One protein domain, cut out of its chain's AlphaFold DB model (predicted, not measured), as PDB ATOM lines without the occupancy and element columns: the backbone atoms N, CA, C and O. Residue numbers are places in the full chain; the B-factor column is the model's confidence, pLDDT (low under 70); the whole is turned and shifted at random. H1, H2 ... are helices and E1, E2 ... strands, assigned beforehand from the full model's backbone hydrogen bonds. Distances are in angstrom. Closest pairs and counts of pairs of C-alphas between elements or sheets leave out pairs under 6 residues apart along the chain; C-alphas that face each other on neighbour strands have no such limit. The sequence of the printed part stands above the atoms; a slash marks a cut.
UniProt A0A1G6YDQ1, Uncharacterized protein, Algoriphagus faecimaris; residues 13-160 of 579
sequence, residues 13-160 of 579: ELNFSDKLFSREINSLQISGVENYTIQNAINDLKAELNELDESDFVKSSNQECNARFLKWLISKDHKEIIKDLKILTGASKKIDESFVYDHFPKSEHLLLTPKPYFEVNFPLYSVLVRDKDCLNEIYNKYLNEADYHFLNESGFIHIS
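This is residues 13 to 160 of the 579 residues of an uncharacterized protein of Algoriphagus faecimaris (UniProt A0A1G6YDQ1). A small two-stranded hairpin, E1 and E2, and the longest helix, H4, make the middle of an elongated, mostly helical body, with H1, H5, H8 and H9 packed on different stretches of H4. H2 and the long link of residues 23 to 37 reach toward one end of the long axis, and the short helices H6 and H7 lie toward the other. The printed part has 148 residues, with nine named helices and two named strands in the order H1 H2 H3 H4 H5 E1 E2 H6 H7 H8 H9; the sheet's order is E1 - E2, antiparallel. The whole is compact, with a radius of gyration of the C-alphas of 16.0 A, and spans 56 by 32 by 26 A.

Find C-alpha 86 at (160.999, -73.116, 100.934), where E1 begins; it runs over residues 86 to 89, and E2 over residues 100 to 103, each 9.7 A long. H4, residues 60 to 75, runs 22.6 A from C-alpha 60 at (173.206, -75.861, 90.901). Before it come H1, residues 16 to 22, 9.7 A; H2, residues 38 to 51, 19.9 A; and H3, residues 54 to 57. H5 is residues 79 to 83, H6 115 to 118, H7 123 to 128 and H8 137 to 141. H9, residues 145 to 153, runs 12.3 A and ends at C-alpha 153, (167.482, -65.201, 116.802).

In the hairpin E1 and E2, look for N 87 and O 102 at 2.8 A and N 89 and O 100 at 2.9 A. From E1 go to H4, the hub: the closest C-alphas, of Ile 87 and Asn 66, are 7.3 A apart. With residues 65 to 72 alone H4 touches H1, closest C-alphas Cys 65 and Ser 17 at 6.5 A, a steep tilt of 42 degrees, the same way. Residues 70 to 74 alone touch H5, Leu 73 to Ile 82, 6.8 A between C-alphas. Residues 63 to 67 alone touch H8, Ala 67 to Tyr 139, 5.5 A between C-alphas. Residues 71 to 75 alone touch H9, C-alphas 74 and 147 being closest at 6.5 A; the steep tilt of 69.8 degrees is only just short of about perpendicular. H2 is close to H4 but not clearly touching, with C-alphas 49 and 66 closest at 6.9 A, and so is H3, with C-alphas 57 and 63 closest at 6.0 A. H6 and H8 only just touch, with 3 pairs of C-alphas within 8 A, those of Pro 116 and Glu 137 closest at 7.1 A. H7 is close to H6 but not clearly touching, C-alphas 126 and 115 being closest at 6.6 A, and it is apart from H4. Every O i to N i+4 pair is within hydrogen-bond range in H1, H2, H4, H5 and H9, against 0 of 2 in H7 and 0 of 1 in H8, where 2 of 3 and 2 of 2 O i to N i+3 pairs are; H3 and H6 are too short for an i+4 pair.

The two C-alphas farthest apart, of Gly 32 and Leu 124, are 56.9 A apart. The printed part has no cut; the links H1 to H2 and E2 to H6 are long. Residues 13 to 36 and 92 to 99 have pLDDT under 70, against a mean of 81.6 for the printed part.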
ATOM      1  N   GLU A  13     165.844 -67.590  84.738       45.41
ATOM      2  CA  GLU A  13     166.767 -67.571  83.585       45.41
ATOM      3  C   GLU A  13     167.304 -66.164  83.265       45.41
ATOM      4  O   GLU A  13     168.325 -66.005  82.593       45.41
ATOM      5  N   LEU A  14     166.667 -65.111  83.789       44.25
ATOM      6  CA  LEU A  14     166.984 -63.716  83.462       44.25
ATOM      7  C   LEU A  14     168.184 -63.109  84.203       44.25
ATOM      8  O   LEU A  14     168.421 -61.892  84.109       44.25
ATOM      9  N   ASN A  15     168.951 -63.922  84.934       51.44
ATOM     10  CA  ASN A  15     169.994 -63.435  85.838       51.44
ATOM     11  C   ASN A  15     169.420 -62.397  86.834       51.44
ATOM     12  O   ASN A  15     170.055 -61.402  87.190       51.44
ATOM     13  N   PHE A  16     168.137 -62.565  87.177       52.44
ATOM     14  CA  PHE A  16     167.328 -61.572  87.876       52.44
ATOM     15  C   PHE A  16     167.712 -61.456  89.345       52.44
ATOM     16  O   PHE A  16     167.755 -60.350  89.867       52.44
ATOM     17  N   SER A  17     168.083 -62.571  89.973       52.50
ATOM     18  CA  SER A  17     168.759 -62.613  91.268       52.50
ATOM     19  C   SER A  17     169.993 -61.704  91.259       52.50
ATOM     20  O   SER A  17     170.054 -60.739  92.015       52.50
ATOM     21  N   ASP A  18     170.923 -61.895  90.321       52.16
ATOM     22  CA  ASP A  18     172.118 -61.046  90.198       52.16
ATOM     23  C   ASP A  18     171.788 -59.561  89.931       52.16
ATOM     24  O   ASP A  18     172.496 -58.661  90.397       52.16
ATOM     25  N   LYS A  19     170.684 -59.258  89.236       52.94
ATOM     26  CA  LYS A  19     170.212 -57.878  89.012       52.94
ATOM     27  C   LYS A  19     169.532 -57.259  90.240       52.94
ATOM     28  O   LYS A  19     169.814 -56.102  90.541       52.94
ATOM     29  N   LEU A  20     168.697 -58.002  90.969       57.22
ATOM     30  CA  LEU A  20     168.049 -57.563  92.212       57.22
ATOM     31  C   LEU A  20     169.098 -57.292  93.303       57.22
ATOM     32  O   LEU A  20     169.011 -56.304  94.032       57.22
ATOM     33  N   PHE A  21     170.120 -58.150  93.383       57.19
ATOM     34  CA  PHE A  21     171.134 -58.122  94.438       57.19
ATOM     35  C   PHE A  21     172.291 -57.146  94.174       57.19
ATOM     36  O   PHE A  21     173.024 -56.825  95.106       57.19
ATOM     37  N   SER A  22     172.467 -56.649  92.942       51.38
ATOM     38  CA  SER A  22     173.643 -55.835  92.595       51.38
ATOM     39  C   SER A  22     173.519 -54.333  92.873       51.38
ATOM     40  O   SER A  22     174.566 -53.692  92.974       51.38
ATOM     41  N   ARG A  23     172.319 -53.724  92.968       44.75
ATOM     42  CA  ARG A  23     172.206 -52.241  92.957       44.75
ATOM     43  C   ARG A  23     170.925 -51.622  93.547       44.75
ATOM     44  O   ARG A  23     170.240 -50.956  92.790       44.75
ATOM     45  N   GLU A  24     170.590 -51.784  94.832       48.31
ATOM     46  CA  GLU A  24     169.533 -50.981  95.525       48.31
ATOM     47  C   GLU A  24     168.328 -50.547  94.638       48.31
ATOM     48  O   GLU A  24     167.952 -49.375  94.581       48.31
ATOM     49  N   ILE A  25     167.778 -51.472  93.839       52.81
ATOM     50  CA  ILE A  25     166.880 -51.113  92.734       52.81
ATOM     51  C   ILE A  25     165.489 -50.885  93.310       52.81
ATOM     52  O   ILE A  25     164.859 -51.852  93.708       52.81
ATOM     53  N   ASN A  26     164.984 -49.646  93.303       48.56
ATOM     54  CA  ASN A  26     163.652 -49.321  93.842       48.56
ATOM     55  C   ASN A  26     162.470 -49.611  92.891       48.56
ATOM     56  O   ASN A  26     161.318 -49.642  93.320       48.56
ATOM     57  N   SER A  27     162.740 -49.832  91.604       50.84
ATOM     58  CA  SER A  27     161.731 -50.136  90.579       50.84
ATOM     59  C   SER A  27     162.372 -50.866  89.400       50.84
ATOM     60  O   SER A  27     163.434 -50.442  88.937       50.84
ATOM     61  N   LEU A  28     161.724 -51.906  88.875       55.47
ATOM     62  CA  LEU A  28     162.172 -52.612  87.670       55.47
ATOM     63  C   LEU A  28     161.262 -52.211  86.509       55.47
ATOM     64  O   LEU A  28     160.049 -52.382  86.581       55.47
ATOM     65  N   GLN A  29     161.832 -51.666  85.434       51.66
ATOM     66  CA  GLN A  29     161.060 -51.434  84.216       51.66
ATOM     67  C   GLN A  29     161.029 -52.714  83.381       51.66
ATOM     68  O   GLN A  29     162.043 -53.110  82.808       51.66
ATOM     69  N   ILE A  30     159.858 -53.348  83.334       57.09
ATOM     70  CA  ILE A  30     159.567 -54.508  82.489       57.09
ATOM     71  C   ILE A  30     158.648 -54.028  81.361       57.09
ATOM     72  O   ILE A  30     157.582 -53.466  81.619       57.09
ATOM     73  N   SER A  31     159.068 -54.209  80.106       44.69
ATOM     74  CA  SER A  31     158.279 -53.807  78.935       44.69
ATOM     75  C   SER A  31     156.896 -54.461  78.960       44.69
ATOM     76  O   SER A  31     156.796 -55.683  78.938       44.69
ATOM     77  N   GLY A  32     155.838 -53.645  78.978       53.47
ATOM     78  CA  GLY A  32     154.447 -54.112  78.982       53.47
ATOM     79  C   GLY A  32     153.789 -54.238  80.362       53.47
ATOM     80  O   GLY A  32     152.606 -54.556  80.413       53.47
ATOM     81  N   VAL A  33     154.499 -53.947  81.462       56.47
ATOM     82  CA  VAL A  33     153.939 -53.958  82.826       56.47
ATOM     83  C   VAL A  33     154.020 -52.554  83.435       56.47
ATOM     84  O   VAL A  33     155.096 -52.085  83.803       56.47
ATOM     85  N   GLU A  34     152.884 -51.862  83.554       52.75
ATOM     86  CA  GLU A  34     152.820 -50.600  84.304       52.75
ATOM     87  C   GLU A  34     152.940 -50.885  85.819       52.75
ATOM     88  O   GLU A  34     152.169 -51.663  86.372       52.75
ATOM     89  N   ASN A  35     153.894 -50.233  86.501       60.09
ATOM     90  CA  ASN A  35     154.099 -50.250  87.965       60.09
ATOM     91  C   ASN A  35     154.579 -51.576  88.604       60.09
ATOM     92  O   ASN A  35     154.053 -52.009  89.632       60.09
ATOM     93  N   TYR A  36     155.632 -52.197  88.065       65.50
ATOM     94  CA  TYR A  36     156.279 -53.341  88.721       65.50
ATOM     95  C   TYR A  36     157.196 -52.906  89.886       65.50
ATOM     96  O   TYR A  36     158.255 -52.303  89.689       65.50
ATOM     97  N   THR A  37     156.768 -53.182  91.123       73.44
ATOM     98  CA  THR A  37     157.490 -52.794  92.351       73.44
ATOM     99  C   THR A  37     158.513 -53.851  92.789       73.44
ATOM    100  O   THR A  37     158.432 -55.006  92.377       73.44
ATOM    101  N   ILE A  38     159.446 -53.492  93.684       72.69
ATOM    102  CA  ILE A  38     160.330 -54.479  94.341       72.69
ATOM    103  C   ILE A  38     159.514 -55.552  95.068       72.69
ATOM    104  O   ILE A  38     159.873 -56.721  95.038       72.69
ATOM    105  N   GLN A  39     158.415 -55.176  95.725       79.75
ATOM    106  CA  GLN A  39     157.609 -56.141  96.468       79.75
ATOM    107  C   GLN A  39     156.977 -57.180  95.534       79.75
ATOM    108  O   GLN A  39     156.911 -58.352  95.900       79.75
ATOM    109  N   ASN A  40     156.575 -56.770  94.325       77.69
ATOM    110  CA  ASN A  40     156.113 -57.696  93.290       77.69
ATOM    111  C   ASN A  40     157.250 -58.651  92.898       77.69
ATOM    112  O   ASN A  40     157.065 -59.857  92.952       77.69
ATOM    113  N   ALA A  41     158.455 -58.121  92.657       74.56
ATOM    114  CA  ALA A  41     159.645 -58.919  92.346       74.56
ATOM    115  C   ALA A  41     159.989 -59.966  93.415       74.56
ATOM    116  O   ALA A  41     160.308 -61.107  93.093       74.56
ATOM    117  N   ILE A  42     159.932 -59.582  94.692       82.75
ATOM    118  CA  ILE A  42     160.188 -60.484  95.821       82.75
ATOM    119  C   ILE A  42     159.128 -61.588  95.870       82.75
ATOM    120  O   ILE A  42     159.466 -62.752  96.086       82.75
ATOM    121  N   ASN A  43     157.854 -61.225  95.701       85.88
ATOM    122  CA  ASN A  43     156.745 -62.170  95.766       85.88
ATOM    123  C   ASN A  43     156.785 -63.165  94.602       85.88
ATOM    124  O   ASN A  43     156.618 -64.357  94.849       85.88
ATOM    125  N   ASP A  44     157.061 -62.690  93.386       82.94
ATOM    126  CA  ASP A  44     157.173 -63.523  92.188       82.94
ATOM    127  C   ASP A  44     158.371 -64.475  92.307       82.94
ATOM    128  O   ASP A  44     158.211 -65.679  92.139       82.94
ATOM    129  N   LEU A  45     159.548 -63.978  92.718       83.25
ATOM    130  CA  LEU A  45     160.730 -64.827  92.921       83.25
ATOM    131  C   LEU A  45     160.506 -65.878  94.020       83.25
ATOM    132  O   LEU A  45     160.929 -67.024  93.874       83.25
ATOM    133  N   LYS A  46     159.835 -65.513  95.120       89.94
ATOM    134  CA  LYS A  46     159.448 -66.474  96.163       89.94
ATOM    135  C   LYS A  46     158.498 -67.535  95.609       89.94
ATOM    136  O   LYS A  46     158.676 -68.707  95.924       89.94
ATOM    137  N   ALA A  47     157.490 -67.131  94.834       87.81
ATOM    138  CA  ALA A  47     156.518 -68.044  94.242       87.81
ATOM    139  C   ALA A  47     157.202 -69.025  93.282       87.81
ATOM    140  O   ALA A  47     157.071 -70.228  93.482       87.81
ATOM    141  N   GLU A  48     158.022 -68.525  92.350       85.44
ATOM    142  CA  GLU A  48     158.788 -69.363  91.421       85.44
ATOM    143  C   GLU A  48     159.678 -70.356  92.167       85.44
ATOM    144  O   GLU A  48     159.610 -71.554  91.912       85.44
ATOM    145  N   LEU A  49     160.472 -69.888  93.140       87.12
ATOM    146  CA  LEU A  49     161.319 -70.779  93.934       87.12
ATOM    147  C   LEU A  49     160.485 -71.820  94.688       87.12
ATOM    148  O   LEU A  49     160.894 -72.974  94.759       87.12
ATOM    149  N   ASN A  50     159.337 -71.455  95.258       90.69
ATOM    150  CA  ASN A  50     158.490 -72.384  96.007       90.69
ATOM    151  C   ASN A  50     157.791 -73.434  95.123       90.69
ATOM    152  O   ASN A  50     157.406 -74.486  95.648       90.69
ATOM    153  N   GLU A  51     157.600 -73.149  93.835       88.00
ATOM    154  CA  GLU A  51     156.967 -74.042  92.857       88.00
ATOM    155  C   GLU A  51     157.939 -75.046  92.225       88.00
ATOM    156  O   GLU A  51     157.482 -76.084  91.748       88.00
ATOM    157  N   LEU A  52     159.252 -74.788  92.282       83.19
ATOM    158  CA  LEU A  52     160.278 -75.730  91.825       83.19
ATOM    159  C   LEU A  52     160.148 -77.093  92.524       83.19
ATOM    160  O   LEU A  52     159.955 -77.171  93.745       83.19
ATOM    161  N   ASP A  53     160.305 -78.166  91.747       77.38
ATOM    162  CA  ASP A  53     160.292 -79.535  92.258       77.38
ATOM    163  C   ASP A  53     161.703 -80.054  92.602       77.38
ATOM    164  O   ASP A  53     162.716 -79.363  92.451       77.38
ATOM    165  N   GLU A  54     161.789 -81.288  93.114       72.00
ATOM    166  CA  GLU A  54     163.088 -81.889  93.430       72.00
ATOM    167  C   GLU A  54     163.983 -81.996  92.179       72.00
ATOM    168  O   GLU A  54     165.178 -81.720  92.245       72.00
ATOM    169  N   SER A  55     163.426 -82.321  91.011       73.75
ATOM    170  CA  SER A  55     164.194 -82.463  89.769       73.75
ATOM    171  C   SER A  55     164.782 -81.134  89.276       73.75
ATOM    172  O   SER A  55     165.895 -81.108  88.741       73.75
ATOM    173  N   ASP A  56     164.105 -80.019  89.549       73.06
ATOM    174  CA  ASP A  56     164.571 -78.672  89.230       73.06
ATOM    175  C   ASP A  56     165.748 -78.227  90.101       73.06
ATOM    176  O   ASP A  56     166.653 -77.530  89.625       73.06
ATOM    177  N   PHE A  57     165.781 -78.642  91.369       71.31
ATOM    178  CA  PHE A  57     166.875 -78.317  92.285       71.31
ATOM    179  C   PHE A  57     168.128 -79.165  92.086       71.31
ATOM    180  O   PHE A  57     169.161 -78.844  92.668       71.31
ATOM    181  N   VAL A  58     168.112 -80.164  91.199       71.25
ATOM    182  CA  VAL A  58     169.349 -80.816  90.730       71.25
ATOM    183  C   VAL A  58     170.276 -79.801  90.042       71.25
ATOM    184  O   VAL A  58     171.501 -79.943  90.080       71.25
ATOM    185  N   LYS A  59     169.721 -78.735  89.446       74.38
ATOM    186  CA  LYS A  59     170.504 -77.652  88.838       74.38
ATOM    187  C   LYS A  59     171.134 -76.778  89.925       74.38
ATOM    188  O   LYS A  59     170.435 -76.120  90.697       74.38
ATOM    189  N   SER A  60     172.466 -76.682  89.929       76.69
ATOM    190  CA  SER A  60     173.206 -75.861  90.901       76.69
ATOM    191  C   SER A  60     172.778 -74.390  90.887       76.69
ATOM    192  O   SER A  60     172.728 -73.764  91.940       76.69
ATOM    193  N   SER A  61     172.390 -73.850  89.727       80.19
ATOM    194  CA  SER A  61     171.902 -72.472  89.586       80.19
ATOM    195  C   SER A  61     170.670 -72.175  90.445       80.19
ATOM    196  O   SER A  61     170.577 -71.095  91.024       80.19
ATOM    197  N   ASN A  62     169.747 -73.132  90.581       82.38
ATOM    198  CA  ASN A  62     168.522 -72.957  91.364       82.38
ATOM    199  C   ASN A  62     168.822 -72.987  92.868       82.38
ATOM    200  O   ASN A  62     168.313 -72.156  93.621       82.38
ATOM    201  N   GLN A  63     169.728 -73.874  93.295       85.25
ATOM    202  CA  GLN A  63     170.209 -73.918  94.680       85.25
ATOM    203  C   GLN A  63     170.930 -72.619  95.068       85.25
ATOM    204  O   GLN A  63     170.686 -72.049  96.131       85.25
ATOM    205  N   GLU A  64     171.801 -72.127  94.185       86.94
ATOM    206  CA  GLU A  64     172.518 -70.869  94.370       86.94
ATOM    207  C   GLU A  64     171.565 -69.669  94.409       86.94
ATOM    208  O   GLU A  64     171.732 -68.785  95.251       86.94
ATOM    209  N   CYS A  65     170.543 -69.654  93.549       84.88
ATOM    210  CA  CYS A  65     169.513 -68.617  93.542       84.88
ATOM    211  C   CYS A  65     168.753 -68.571  94.875       84.88
ATOM    212  O   CYS A  65     168.664 -67.505  95.487       84.88
ATOM    213  N   ASN A  66     168.289 -69.723  95.375       90.38
ATOM    214  CA  ASN A  66     167.604 -69.817  96.666       90.38
ATOM    215  C   ASN A  66     168.497 -69.321  97.822       90.38
ATOM    216  O   ASN A  66     168.067 -68.496  98.630       90.38
ATOM    217  N   ALA A  67     169.767 -69.739  97.856       91.69
ATOM    218  CA  ALA A  67     170.714 -69.317  98.889       91.69
ATOM    219  C   ALA A  67     171.007 -67.807  98.863       91.69
ATOM    220  O   ALA A  67     171.021 -67.159  99.914       91.69
ATOM    221  N   ARG A  68     171.194 -67.221  97.673       90.12
ATOM    222  CA  ARG A  68     171.382 -65.767  97.512       90.12
ATOM    223  C   ARG A  68     170.130 -64.984  97.893       90.12
ATOM    224  O   ARG A  68     170.242 -63.936  98.527       90.12
ATOM    225  N   PHE A  69     168.948 -65.491  97.549       91.56
ATOM    226  CA  PHE A  69     167.693 -64.850  97.917       91.56
ATOM    227  C   PHE A  69     167.482 -64.849  99.430       91.56
ATOM    228  O   PHE A  69     167.196 -63.795  99.996       91.56
ATOM    229  N   LEU A  70     167.745 -65.971 100.106       94.75
ATOM    230  CA  LEU A  70     167.722 -66.030 101.566       94.75
ATOM    231  C   LEU A  70     168.708 -65.028 102.190       94.75
ATOM    232  O   LEU A  70     168.318 -64.255 103.064       94.75
ATOM    233  N   LYS A  71     169.956 -64.971 101.701       93.81
ATOM    234  CA  LYS A  71     170.962 -63.988 102.144       93.81
ATOM    235  C   LYS A  71     170.454 -62.550 102.018       93.81
ATOM    236  O   LYS A  71     170.636 -61.736 102.925       93.81
ATOM    237  N   TRP A  72     169.816 -62.228 100.898       90.81
ATOM    238  CA  TRP A  72     169.270 -60.898 100.669       90.81
ATOM    239  C   TRP A  72     168.115 -60.579 101.622       90.81
ATOM    240  O   TRP A  72     168.125 -59.511 102.237       90.81
ATOM    241  N   LEU A  73     167.172 -61.508 101.812       92.31
ATOM    242  CA  LEU A  73     166.055 -61.345 102.750       92.31
ATOM    243  C   LEU A  73     166.544 -61.107 104.183       92.31
ATOM    244  O   LEU A  73     166.001 -60.245 104.871       92.31
ATOM    245  N   ILE A  74     167.598 -61.816 104.601       94.44
ATOM    246  CA  ILE A  74     168.272 -61.609 105.890       94.44
ATOM    247  C   ILE A  74     168.838 -60.187 105.972       94.44
ATOM    248  O   ILE A  74     168.557 -59.461 106.921       94.44
ATOM    249  N   SER A  75     169.567 -59.739 104.942       90.50
ATOM    250  CA  SER A  75     170.179 -58.400 104.919       90.50
ATOM    251  C   SER A  75     169.173 -57.240 104.956       90.50
ATOM    252  O   SER A  75     169.548 -56.105 105.258       90.50
ATOM    253  N   LYS A  76     167.907 -57.512 104.620       89.75
ATOM    254  CA  LYS A  76     166.800 -56.547 104.594       89.75
ATOM    255  C   LYS A  76     165.753 -56.788 105.685       89.75
ATOM    256  O   LYS A  76     164.723 -56.126 105.671       89.75
ATOM    257  N   ASP A  77     166.017 -57.701 106.622       91.31
ATOM    258  CA  ASP A  77     165.135 -58.037 107.748       91.31
ATOM    259  C   ASP A  77     163.709 -58.476 107.331       91.31
ATOM    260  O   ASP A  77     162.711 -58.222 108.005       91.31
ATOM    261  N   HIS A  78     163.578 -59.170 106.195       91.88
ATOM    262  CA  HIS A  78     162.286 -59.620 105.659       91.88
ATOM    263  C   HIS A  78     161.803 -60.947 106.281       91.88
ATOM    264  O   HIS A  78     161.532 -61.920 105.573       91.88
ATOM    265  N   LYS A  79     161.660 -60.998 107.611       92.56
ATOM    266  CA  LYS A  79     161.330 -62.230 108.369       92.56
ATOM    267  C   LYS A  79     160.044 -62.926 107.918       92.56
ATOM    268  O   LYS A  79     160.028 -64.145 107.774       92.56
ATOM    269  N   GLU A  80     158.985 -62.164 107.647       91.19
ATOM    270  CA  GLU A  80     157.699 -62.728 107.204       91.19
ATOM    271  C   GLU A  80     157.814 -63.445 105.856       91.19
ATOM    272  O   GLU A  80     157.153 -64.451 105.626       91.19
ATOM    273  N   ILE A  81     158.702 -62.976 104.978       91.06
ATOM    274  CA  ILE A  81     158.936 -63.616 103.683       91.06
ATOM    275  C   ILE A  81     159.787 -64.878 103.851       91.06
ATOM    276  O   ILE A  81     159.485 -65.891 103.226       91.06
ATOM    277  N   ILE A  82     160.799 -64.843 104.728       94.31
ATOM    278  CA  ILE A  82     161.648 -66.007 105.048       94.31
ATOM    279  C   ILE A  82     160.805 -67.172 105.579       94.31
ATOM    280  O   ILE A  82     161.032 -68.317 105.203       94.31
ATOM    281  N   LYS A  83     159.803 -66.884 106.412       91.44
ATOM    282  CA  LYS A  83     158.899 -67.891 106.987       91.44
ATOM    283  C   LYS A  83     158.144 -68.713 105.938       91.44
ATOM    284  O   LYS A  83     157.890 -69.895 106.166       91.44
ATOM    285  N   ASP A  84     157.798 -68.086 104.818       91.31
ATOM    286  CA  ASP A  84     157.051 -68.704 103.721       91.31
ATOM    287  C   ASP A  84     157.954 -69.125 102.551       91.31
ATOM    288  O   ASP A  84     157.454 -69.552 101.511       91.31
ATOM    289  N   LEU A  85     159.274 -68.985 102.680       92.56
ATOM    290  CA  LEU A  85     160.233 -69.452 101.686       92.56
ATOM    291  C   LEU A  85     160.548 -70.931 101.940       92.56
ATOM    292  O   LEU A  85     160.906 -71.313 103.058       92.56
ATOM    293  N   LYS A  86     160.455 -71.760 100.900       92.38
ATOM    294  CA  LYS A  86     160.999 -73.116 100.934       92.38
ATOM    295  C   LYS A  86     162.526 -73.072 100.858       92.38
ATOM    296  O   LYS A  86     163.121 -72.299 100.103       92.38
ATOM    297  N   ILE A  87     163.163 -73.912 101.656       92.94
ATOM    298  CA  ILE A  87     164.610 -73.994 101.827       92.94
ATOM    299  C   ILE A  87     165.087 -75.429 101.626       92.94
ATOM    300  O   ILE A  87     164.334 -76.390 101.769       92.94
ATOM    301  N   LEU A  88     166.359 -75.561 101.264       91.50
ATOM    302  CA  LEU A  88     167.009 -76.836 100.992       91.50
ATOM    303  C   LEU A  88     167.567 -77.436 102.289       91.50
ATOM    304  O   LEU A  88     168.354 -76.802 102.998       91.50
ATOM    305  N   THR A  89     167.232 -78.687 102.583       91.19
ATOM    306  CA  THR A  89     167.840 -79.457 103.680       91.19
ATOM    307  C   THR A  89     168.441 -80.757 103.153       91.19
ATOM    308  O   THR A  89     168.137 -81.194 102.041       91.19
ATOM    309  N   GLY A  90     169.333 -81.381 103.924       86.19
ATOM    310  CA  GLY A  90     170.032 -82.589 103.471       86.19
ATOM    311  C   GLY A  90     171.368 -82.321 102.785       86.19
ATOM    312  O   GLY A  90     171.753 -81.181 102.524       86.19
ATOM    313  N   ALA A  91     172.103 -83.396 102.502       77.06
ATOM    314  CA  ALA A  91     173.416 -83.336 101.869       77.06
ATOM    315  C   ALA A  91     173.314 -83.497 100.347       77.06
ATOM    316  O   ALA A  91     172.582 -84.343  99.850       77.06
ATOM    317  N   SER A  92     174.136 -82.763  99.595       64.31
ATOM    318  CA  SER A  92     174.134 -82.805  98.123       64.31
ATOM    319  C   SER A  92     174.805 -84.053  97.519       64.31
ATOM    320  O   SER A  92     174.853 -84.191  96.300       64.31
ATOM    321  N   LYS A  93     175.391 -84.938  98.342       55.62
ATOM    322  CA  LYS A  93     176.384 -85.946  97.906       55.62
ATOM    323  C   LYS A  93     175.949 -87.411  97.982       55.62
ATOM    324  O   LYS A  93     176.731 -88.268  97.571       55.62
ATOM    325  N   LYS A  94     174.763 -87.743  98.495       50.53
ATOM    326  CA  LYS A  94     174.322 -89.145  98.594       50.53
ATOM    327  C   LYS A  94     173.193 -89.424  97.612       50.53
ATOM    328  O   LYS A  94     172.146 -88.806  97.681       50.53
ATOM    329  N   ILE A  95     173.423 -90.399  96.737       47.81
ATOM    330  CA  ILE A  95     172.464 -90.879  95.730       47.81
ATOM    331  C   ILE A  95     171.187 -91.457  96.386       47.81
ATOM    332  O   ILE A  95     170.138 -91.452  95.756       47.81
ATOM    333  N   ASP A  96     171.266 -91.880  97.656       44.88
ATOM    334  CA  ASP A  96     170.170 -92.528  98.400       44.88
ATOM    335  C   ASP A  96     169.455 -91.633  99.438       44.88
ATOM    336  O   ASP A  96     168.458 -92.058 100.019       44.88
ATOM    337  N   GLU A  97     169.925 -90.407  99.698       51.34
ATOM    338  CA  GLU A  97     169.210 -89.448 100.557       51.34
ATOM    339  C   GLU A  97     168.832 -88.231  99.711       51.34
ATOM    340  O   GLU A  97     169.678 -87.389  99.411       51.34
ATOM    341  N   SER A  98     167.564 -88.157  99.297       57.00
ATOM    342  CA  SER A  98     167.028 -86.992  98.596       57.00
ATOM    343  C   SER A  98     167.187 -85.737  99.461       57.00
ATOM    344  O   SER A  98     166.960 -85.754 100.675       57.00
ATOM    345  N   PHE A  99     167.606 -84.634  98.839       66.19
ATOM    346  CA  PHE A  99     167.474 -83.318  99.456       66.19
ATOM    347  C   PHE A  99     165.984 -83.038  99.651       66.19
ATOM    348  O   PHE A  99     165.172 -83.353  98.785       66.19
ATOM    349  N   VAL A 100     165.624 -82.470 100.798       78.88
ATOM    350  CA  VAL A 100     164.237 -82.089 101.071       78.88
ATOM    351  C   VAL A 100     164.094 -80.604 100.782       78.88
ATOM    352  O   VAL A 100     164.964 -79.804 101.136       78.88
ATOM    353  N   TYR A 101     162.996 -80.247 100.123       84.75
ATOM    354  CA  TYR A 101     162.659 -78.869  99.810       84.75
ATOM    355  C   TYR A 101     161.311 -78.497 100.424       84.75
ATOM    356  O   TYR A 101     160.247 -78.816  99.891       84.75
ATOM    357  N   ASP A 102     161.360 -77.843 101.580       87.75
ATOM    358  CA  ASP A 102     160.171 -77.466 102.345       87.75
ATOM    359  C   ASP A 102     160.414 -76.167 103.121       87.75
ATOM    360  O   ASP A 102     161.516 -75.627 103.145       87.75
ATOM    361  N   HIS A 103     159.371 -75.631 103.737       90.56
ATOM    362  CA  HIS A 103     159.431 -74.446 104.577       90.56
ATOM    363  C   HIS A 103     160.208 -74.720 105.865       90.56
ATOM    364  O   HIS A 103     160.313 -75.859 106.330       90.56
ATOM    365  N   PHE A 104     160.678 -73.649 106.505       91.12
ATOM    366  CA  PHE A 104     161.196 -73.760 107.863       91.12
ATOM    367  C   PHE A 104     160.158 -74.416 108.794       91.12
ATOM    368  O   PHE A 104     158.968 -74.072 108.748       91.12
ATOM    369  N   PRO A 105     160.586 -75.354 109.657       86.69
ATOM    370  CA  PRO A 105     159.678 -76.033 110.563       86.69
ATOM    371  C   PRO A 105     159.040 -75.031 111.526       86.69
ATOM    372  O   PRO A 105     159.709 -74.199 112.131       86.69
ATOM    373  N   LYS A 106     157.726 -75.158 111.720       79.12
ATOM    374  CA  LYS A 106     156.964 -74.382 112.718       79.12
ATOM    375  C   LYS A 106     156.981 -75.034 114.111       79.12
ATOM    376  O   LYS A 106     156.190 -74.656 114.970       79.12
ATOM    377  N   SER A 107     157.800 -76.069 114.302       75.62
ATOM    378  CA  SER A 107     157.844 -76.903 115.506       75.62
ATOM    379  C   SER A 107     158.964 -76.477 116.461       75.62
ATOM    380  O   SER A 107     159.806 -75.650 116.129       75.62
ATOM    381  N   GLU A 108     159.010 -77.088 117.649       70.19
ATOM    382  CA  GLU A 108     160.106 -76.902 118.618       70.19
ATOM    383  C   GLU A 108     161.464 -77.445 118.133       70.19
ATOM    384  O   GLU A 108     162.503 -77.153 118.739       70.19
ATOM    385  N   HIS A 109     161.460 -78.253 117.068       84.19
ATOM    386  CA  HIS A 109     162.641 -78.877 116.481       84.19
ATOM    387  C   HIS A 109     163.055 -78.120 115.220       84.19
ATOM    388  O   HIS A 109     162.754 -78.536 114.099       84.19
ATOM    389  N   LEU A 110     163.727 -76.990 115.435       92.50
ATOM    390  CA  LEU A 110     164.287 -76.180 114.361       92.50
ATOM    391  C   LEU A 110     165.429 -76.916 113.659       92.50
ATOM    392  O   LEU A 110     166.152 -77.694 114.286       92.50
ATOM    393  N   LEU A 111     165.611 -76.609 112.375       94.88
ATOM    394  CA  LEU A 111     166.733 -77.112 111.584       94.88
ATOM    395  C   LEU A 111     168.061 -76.653 112.175       94.88
ATOM    396  O   LEU A 111     168.149 -75.572 112.749       94.88
ATOM    397  N   LEU A 112     169.113 -77.434 111.976       96.12
ATOM    398  CA  LEU A 112     170.474 -76.991 112.268       96.12
ATOM    399  C   LEU A 112     171.084 -76.238 111.083       96.12
ATOM    400  O   LEU A 112     170.651 -76.378 109.935       96.12
ATOM    401  N   THR A 113     172.141 -75.474 111.359       96.44
ATOM    402  CA  THR A 113     173.079 -75.007 110.323       96.44
ATOM    403  C   THR A 113     173.600 -76.181 109.488       96.44
ATOM    404  O   THR A 113     173.484 -77.340 109.901       96.44
ATOM    405  N   PRO A 114     174.167 -75.935 108.292       95.56
ATOM    406  CA  PRO A 114     174.689 -77.029 107.493       95.56
ATOM    407  C   PRO A 114     175.719 -77.838 108.271       95.56
ATOM    408  O   PRO A 114     176.579 -77.273 108.935       95.56
ATOM    409  N   LYS A 115     175.659 -79.165 108.170       95.06
ATOM    410  CA  LYS A 115     176.487 -80.080 108.972       95.06
ATOM    411  C   LYS A 115     177.988 -79.735 108.996       95.06
ATOM    412  O   LYS A 115     178.536 -79.677 110.098       95.06
ATOM    413  N   PRO A 116     178.637 -79.366 107.868       94.50
ATOM    414  CA  PRO A 116     180.041 -78.939 107.883       94.50
ATOM    415  C   PRO A 116     180.325 -77.688 108.733       94.50
ATOM    416  O   PRO A 116     181.467 -77.467 109.122       94.50
ATOM    417  N   TYR A 117     179.312 -76.859 109.008       95.50
ATOM    418  CA  TYR A 117     179.431 -75.648 109.824       95.50
ATOM    419  C   TYR A 117     179.712 -75.982 111.294       95.50
ATOM    420  O   TYR A 117     180.609 -75.402 111.903       95.50
ATOM    421  N   PHE A 118     178.972 -76.933 111.873       95.56
ATOM    422  CA  PHE A 118     179.113 -77.288 113.288       95.56
ATOM    423  C   PHE A 118     179.956 -78.544 113.533       95.56
ATOM    424  O   PHE A 118     180.422 -78.734 114.655       95.56
ATOM    425  N   GLU A 119     180.180 -79.394 112.524       96.06
ATOM    426  CA  GLU A 119     180.924 -80.660 112.651       96.06
ATOM    427  C   GLU A 119     182.344 -80.474 113.195       96.06
ATOM    428  O   GLU A 119     182.829 -81.322 113.935       96.06
ATOM    429  N   VAL A 120     182.993 -79.343 112.910       94.56
ATOM    430  CA  VAL A 120     184.317 -79.023 113.468       94.56
ATOM    431  C   VAL A 120     184.279 -78.944 114.999       94.56
ATOM    432  O   VAL A 120     185.221 -79.350 115.676       94.56
ATOM    433  N   ASN A 121     183.176 -78.435 115.553       96.25
ATOM    434  CA  ASN A 121     182.994 -78.246 116.989       96.25
ATOM    435  C   ASN A 121     182.265 -79.411 117.664       96.25
ATOM    436  O   ASN A 121     182.457 -79.601 118.867       96.25
ATOM    437  N   PHE A 122     181.452 -80.154 116.911       98.00
ATOM    438  CA  PHE A 122     180.637 -81.276 117.373       98.00
ATOM    439  C   PHE A 122     180.746 -82.497 116.430       98.00
ATOM    440  O   PHE A 122     179.748 -82.898 115.812       98.00
ATOM    441  N   PRO A 123     181.951 -83.070 116.252       97.50
ATOM    442  CA  PRO A 123     182.178 -84.182 115.329       97.50
ATOM    443  C   PRO A 123     181.433 -85.468 115.706       97.50
ATOM    444  O   PRO A 123     181.043 -86.227 114.823       97.50
ATOM    445  N   LEU A 124     181.218 -85.755 116.993       97.69
ATOM    446  CA  LEU A 124     180.491 -86.961 117.403       97.69
ATOM    447  C   LEU A 124     178.986 -86.788 117.205       97.69
ATOM    448  O   LEU A 124     178.322 -87.701 116.714       97.69
ATOM    449  N   TYR A 125     178.444 -85.617 117.541       98.19
ATOM    450  CA  TYR A 125     177.043 -85.300 117.289       98.19
ATOM    451  C   TYR A 125     176.714 -85.294 115.792       98.19
ATOM    452  O   TYR A 125     175.641 -85.767 115.408       98.19
ATOM    453  N   SER A 126     177.620 -84.800 114.934       96.38
ATOM    454  CA  SER A 126     177.392 -84.753 113.483       96.38
ATOM    455  C   SER A 126     177.068 -86.146 112.927       96.38
ATOM    456  O   SER A 126     176.154 -86.292 112.119       96.38
ATOM    457  N   VAL A 127     177.728 -87.192 113.426       95.19
ATOM    458  CA  VAL A 127     177.472 -88.587 113.033       95.19
ATOM    459  C   VAL A 127     176.070 -89.055 113.444       95.19
ATOM    460  O   VAL A 127     175.473 -89.891 112.765       95.19
ATOM    461  N   LEU A 128     175.518 -88.516 114.533       95.94
ATOM    462  CA  LEU A 128     174.222 -88.929 115.071       95.94
ATOM    463  C   LEU A 128     173.039 -88.257 114.374       95.94
ATOM    464  O   LEU A 128     172.000 -88.903 114.202       95.94
ATOM    465  N   VAL A 129     173.153 -86.982 114.006       94.44
ATOM    466  CA  VAL A 129     172.062 -86.220 113.381       94.44
ATOM    467  C   VAL A 129     171.907 -86.561 111.895       94.44
ATOM    468  O   VAL A 129     172.885 -86.861 111.205       94.44
ATOM    469  N   ARG A 130     170.663 -86.555 111.393       91.88
ATOM    470  CA  ARG A 130     170.393 -86.836 109.975       91.88
ATOM    471  C   ARG A 130     170.722 -85.613 109.138       91.88
ATOM    472  O   ARG A 130     170.506 -84.484 109.573       91.88
ATOM    473  N   ASP A 131     171.131 -85.849 107.900       90.44
ATOM    474  CA  ASP A 131     171.460 -84.761 106.988       90.44
ATOM    475  C   ASP A 131     170.205 -83.894 106.711       90.44
ATOM    476  O   ASP A 131     170.301 -82.670 106.698       90.44
ATOM    477  N   LYS A 132     169.004 -84.494 106.613       89.81
ATOM    478  CA  LYS A 132     167.726 -83.772 106.401       89.81
ATOM    479  C   LYS A 132     167.268 -82.860 107.549       89.81
ATOM    480  O   LYS A 132     166.384 -82.035 107.347       89.81
ATOM    481  N   ASP A 133     167.836 -83.031 108.744       92.38
ATOM    482  CA  ASP A 133     167.565 -82.177 109.910       92.38
ATOM    483  C   ASP A 133     168.481 -80.925 109.917       92.38
ATOM    484  O   ASP A 133     168.423 -80.097 110.827       92.38
ATOM    485  N   CYS A 134     169.342 -80.784 108.903       94.50
ATOM    486  CA  CYS A 134     170.285 -79.684 108.727       94.50
ATOM    487  C   CYS A 134     170.019 -78.955 107.403       94.50
ATOM    488  O   CYS A 134     169.640 -79.574 106.404       94.50
ATOM    489  N   LEU A 135     170.288 -77.651 107.364       95.06
ATOM    490  CA  LEU A 135     170.345 -76.891 106.114       95.06
ATOM    491  C   LEU A 135     171.350 -77.508 105.127       95.06
ATOM    492  O   LEU A 135     172.372 -78.072 105.520       95.06
ATOM    493  N   ASN A 136     171.088 -77.363 103.829       92.88
ATOM    494  CA  ASN A 136     171.990 -77.864 102.798       92.88
ATOM    495  C   ASN A 136     173.355 -77.141 102.801       92.88
ATOM    496  O   ASN A 136     173.459 -75.949 103.099       92.88
ATOM    497  N   GLU A 137     174.421 -77.852 102.422       92.38
ATOM    498  CA  GLU A 137     175.788 -77.308 102.386       92.38
ATOM    499  C   GLU A 137     175.962 -76.102 101.448       92.38
ATOM    500  O   GLU A 137     176.892 -75.315 101.640       92.38
ATOM    501  N   ILE A 138     175.058 -75.901 100.480       91.12
ATOM    502  CA  ILE A 138     175.079 -74.742  99.583       91.12
ATOM    503  C   ILE A 138     175.032 -73.416 100.345       91.12
ATOM    504  O   ILE A 138     175.704 -72.463  99.947       91.12
ATOM    505  N   TYR A 139     174.308 -73.358 101.468       94.88
ATOM    506  CA  TYR A 139     174.149 -72.118 102.224       94.88
ATOM    507  C   TYR A 139     175.466 -71.635 102.835       94.88
ATOM    508  O   TYR A 139     175.666 -70.428 102.896       94.88
ATOM    509  N   ASN A 140     176.411 -72.527 103.161       94.62
ATOM    510  CA  ASN A 140     177.732 -72.128 103.673       94.62
ATOM    511  C   ASN A 140     178.555 -71.321 102.651       94.62
ATOM    512  O   ASN A 140     179.517 -70.658 103.029       94.62
ATOM    513  N   LYS A 141     178.217 -71.373 101.353       93.44
ATOM    514  CA  LYS A 141     178.888 -70.557 100.326       93.44
ATOM    515  C   LYS A 141     178.408 -69.101 100.313       93.44
ATOM    516  O   LYS A 141     179.100 -68.250  99.763       93.44
ATOM    517  N   TYR A 142     177.221 -68.833 100.858       93.81
ATOM    518  CA  TYR A 142     176.506 -67.562 100.688       93.81
ATOM    519  C   TYR A 142     176.163 -66.869 102.003       93.81
ATOM    520  O   TYR A 142     176.149 -65.638 102.061       93.81
ATOM    521  N   LEU A 143     175.883 -67.649 103.041       96.12
ATOM    522  CA  LEU A 143     175.620 -67.174 104.387       96.12
ATOM    523  C   LEU A 143     176.914 -67.181 105.196       96.12
ATOM    524  O   LEU A 143     177.717 -68.109 105.117       96.12
ATOM    525  N   ASN A 144     177.103 -66.127 105.977       95.50
ATOM    526  CA  ASN A 144     178.171 -66.002 106.951       95.50
ATOM    527  C   ASN A 144     177.624 -66.176 108.378       95.50
ATOM    528  O   ASN A 144     176.427 -66.365 108.592       95.50
ATOM    529  N   GLU A 145     178.510 -66.098 109.367       95.81
ATOM    530  CA  GLU A 145     178.161 -66.259 110.781       95.81
ATOM    531  C   GLU A 145     177.043 -65.303 111.239       95.81
ATOM    532  O   GLU A 145     176.096 -65.738 111.895       95.81
ATOM    533  N   ALA A 146     177.081 -64.029 110.831       97.06
ATOM    534  CA  ALA A 146     176.057 -63.047 111.198       97.06
ATOM    535  C   ALA A 146     174.669 -63.401 110.633       97.06
ATOM    536  O   ALA A 146     173.657 -63.178 111.297       97.06
ATOM    537  N   ASP A 147     174.609 -64.001 109.442       97.50
ATOM    538  CA  ASP A 147     173.344 -64.461 108.862       97.50
ATOM    539  C   ASP A 147     172.759 -65.642 109.640       97.50
ATOM    540  O   ASP A 147     171.552 -65.697 109.884       97.50
ATOM    541  N   TYR A 148     173.604 -66.586 110.064       97.50
ATOM    542  CA  TYR A 148     173.160 -67.711 110.885       97.50
ATOM    543  C   TYR A 148     172.702 -67.265 112.274       97.50
ATOM    544  O   TYR A 148     171.712 -67.797 112.782       97.50
ATOM    545  N   HIS A 149     173.348 -66.253 112.860       96.81
ATOM    546  CA  HIS A 149     172.857 -65.608 114.078       96.81
ATOM    547  C   HIS A 149     171.476 -64.991 113.873       96.81
ATOM    548  O   HIS A 149     170.571 -65.276 114.656       96.81
ATOM    549  N   PHE A 150     171.276 -64.239 112.788       97.12
ATOM    550  CA  PHE A 150     169.974 -63.660 112.462       97.12
ATOM    551  C   PHE A 150     168.873 -64.724 112.339       97.12
ATOM    552  O   PHE A 150     167.780 -64.556 112.888       97.12
ATOM    553  N   LEU A 151     169.148 -65.829 111.634       96.56
ATOM    554  CA  LEU A 151     168.187 -66.924 111.474       96.56
ATOM    555  C   LEU A 151     167.873 -67.611 112.807       96.56
ATOM    556  O   LEU A 151     166.718 -67.950 113.063       96.56
ATOM    557  N   ASN A 152     168.877 -67.791 113.666       94.81
ATOM    558  CA  ASN A 152     168.711 -68.383 114.991       94.81
ATOM    559  C   ASN A 152     167.896 -67.481 115.930       94.81
ATOM    560  O   ASN A 152     166.940 -67.939 116.550       94.81
ATOM    561  N   GLU A 153     168.218 -66.189 115.998       93.31
ATOM    562  CA  GLU A 153     167.482 -65.201 116.802       93.31
ATOM    563  C   GLU A 153     166.048 -64.992 116.309       93.31
ATOM    564  O   GLU A 153     165.145 -64.707 117.096       93.31
ATOM    565  N   SER A 154     165.823 -65.172 115.006       93.06
ATOM    566  CA  SER A 154     164.492 -65.122 114.399       93.06
ATOM    567  C   SER A 154     163.718 -66.443 114.517       93.06
ATOM    568  O   SER A 154     162.573 -66.504 114.079       93.06
ATOM    569  N   GLY A 155     164.307 -67.481 115.123       92.31
ATOM    570  CA  GLY A 155     163.637 -68.749 115.410       92.31
ATOM    571  C   GLY A 155     163.462 -69.675 114.205       92.31
ATOM    572  O   GLY A 155     162.570 -70.517 114.227       92.31
ATOM    573  N   PHE A 156     164.280 -69.535 113.160       94.19
ATOM    574  CA  PHE A 156     164.230 -70.402 111.974       94.19
ATOM    575  C   PHE A 156     165.135 -71.631 112.094       94.19
ATOM    576  O   PHE A 156     164.800 -72.700 111.582       94.19
ATOM    577  N   ILE A 157     166.280 -71.487 112.767       95.62
ATOM    578  CA  ILE A 157     167.281 -72.548 112.928       95.62
ATOM    579  C   ILE A 157     167.854 -72.570 114.346       95.62
ATOM    580  O   ILE A 157     167.721 -71.613 115.105       95.62
ATOM    581  N   HIS A 158     168.572 -73.638 114.665       95.31
ATOM    582  CA  HIS A 158     169.570 -73.670 115.719       95.31
ATOM    583  C   HIS A 158     170.958 -73.473 115.109       95.31
ATOM    584  O   HIS A 158     171.390 -74.241 114.246       95.31
ATOM    585  N   ILE A 159     171.677 -72.444 115.568       94.81
ATOM    586  CA  ILE A 159     173.045 -72.175 115.094       94.81
ATOM    587  C   ILE A 159     174.026 -73.300 115.469       94.81
ATOM    588  O   ILE A 159     174.972 -73.580 114.732       94.81
ATOM    589  N   SER A 160     173.770 -73.961 116.601       95.31
ATOM    590  CA  SER A 160     174.595 -75.007 117.205       95.31
ATOM    591  C   SER A 160     173.722 -76.183 117.669       95.31
ATOM    592  O   SER A 160     172.594 -75.950 118.113       95.31
TER     593      SER A 160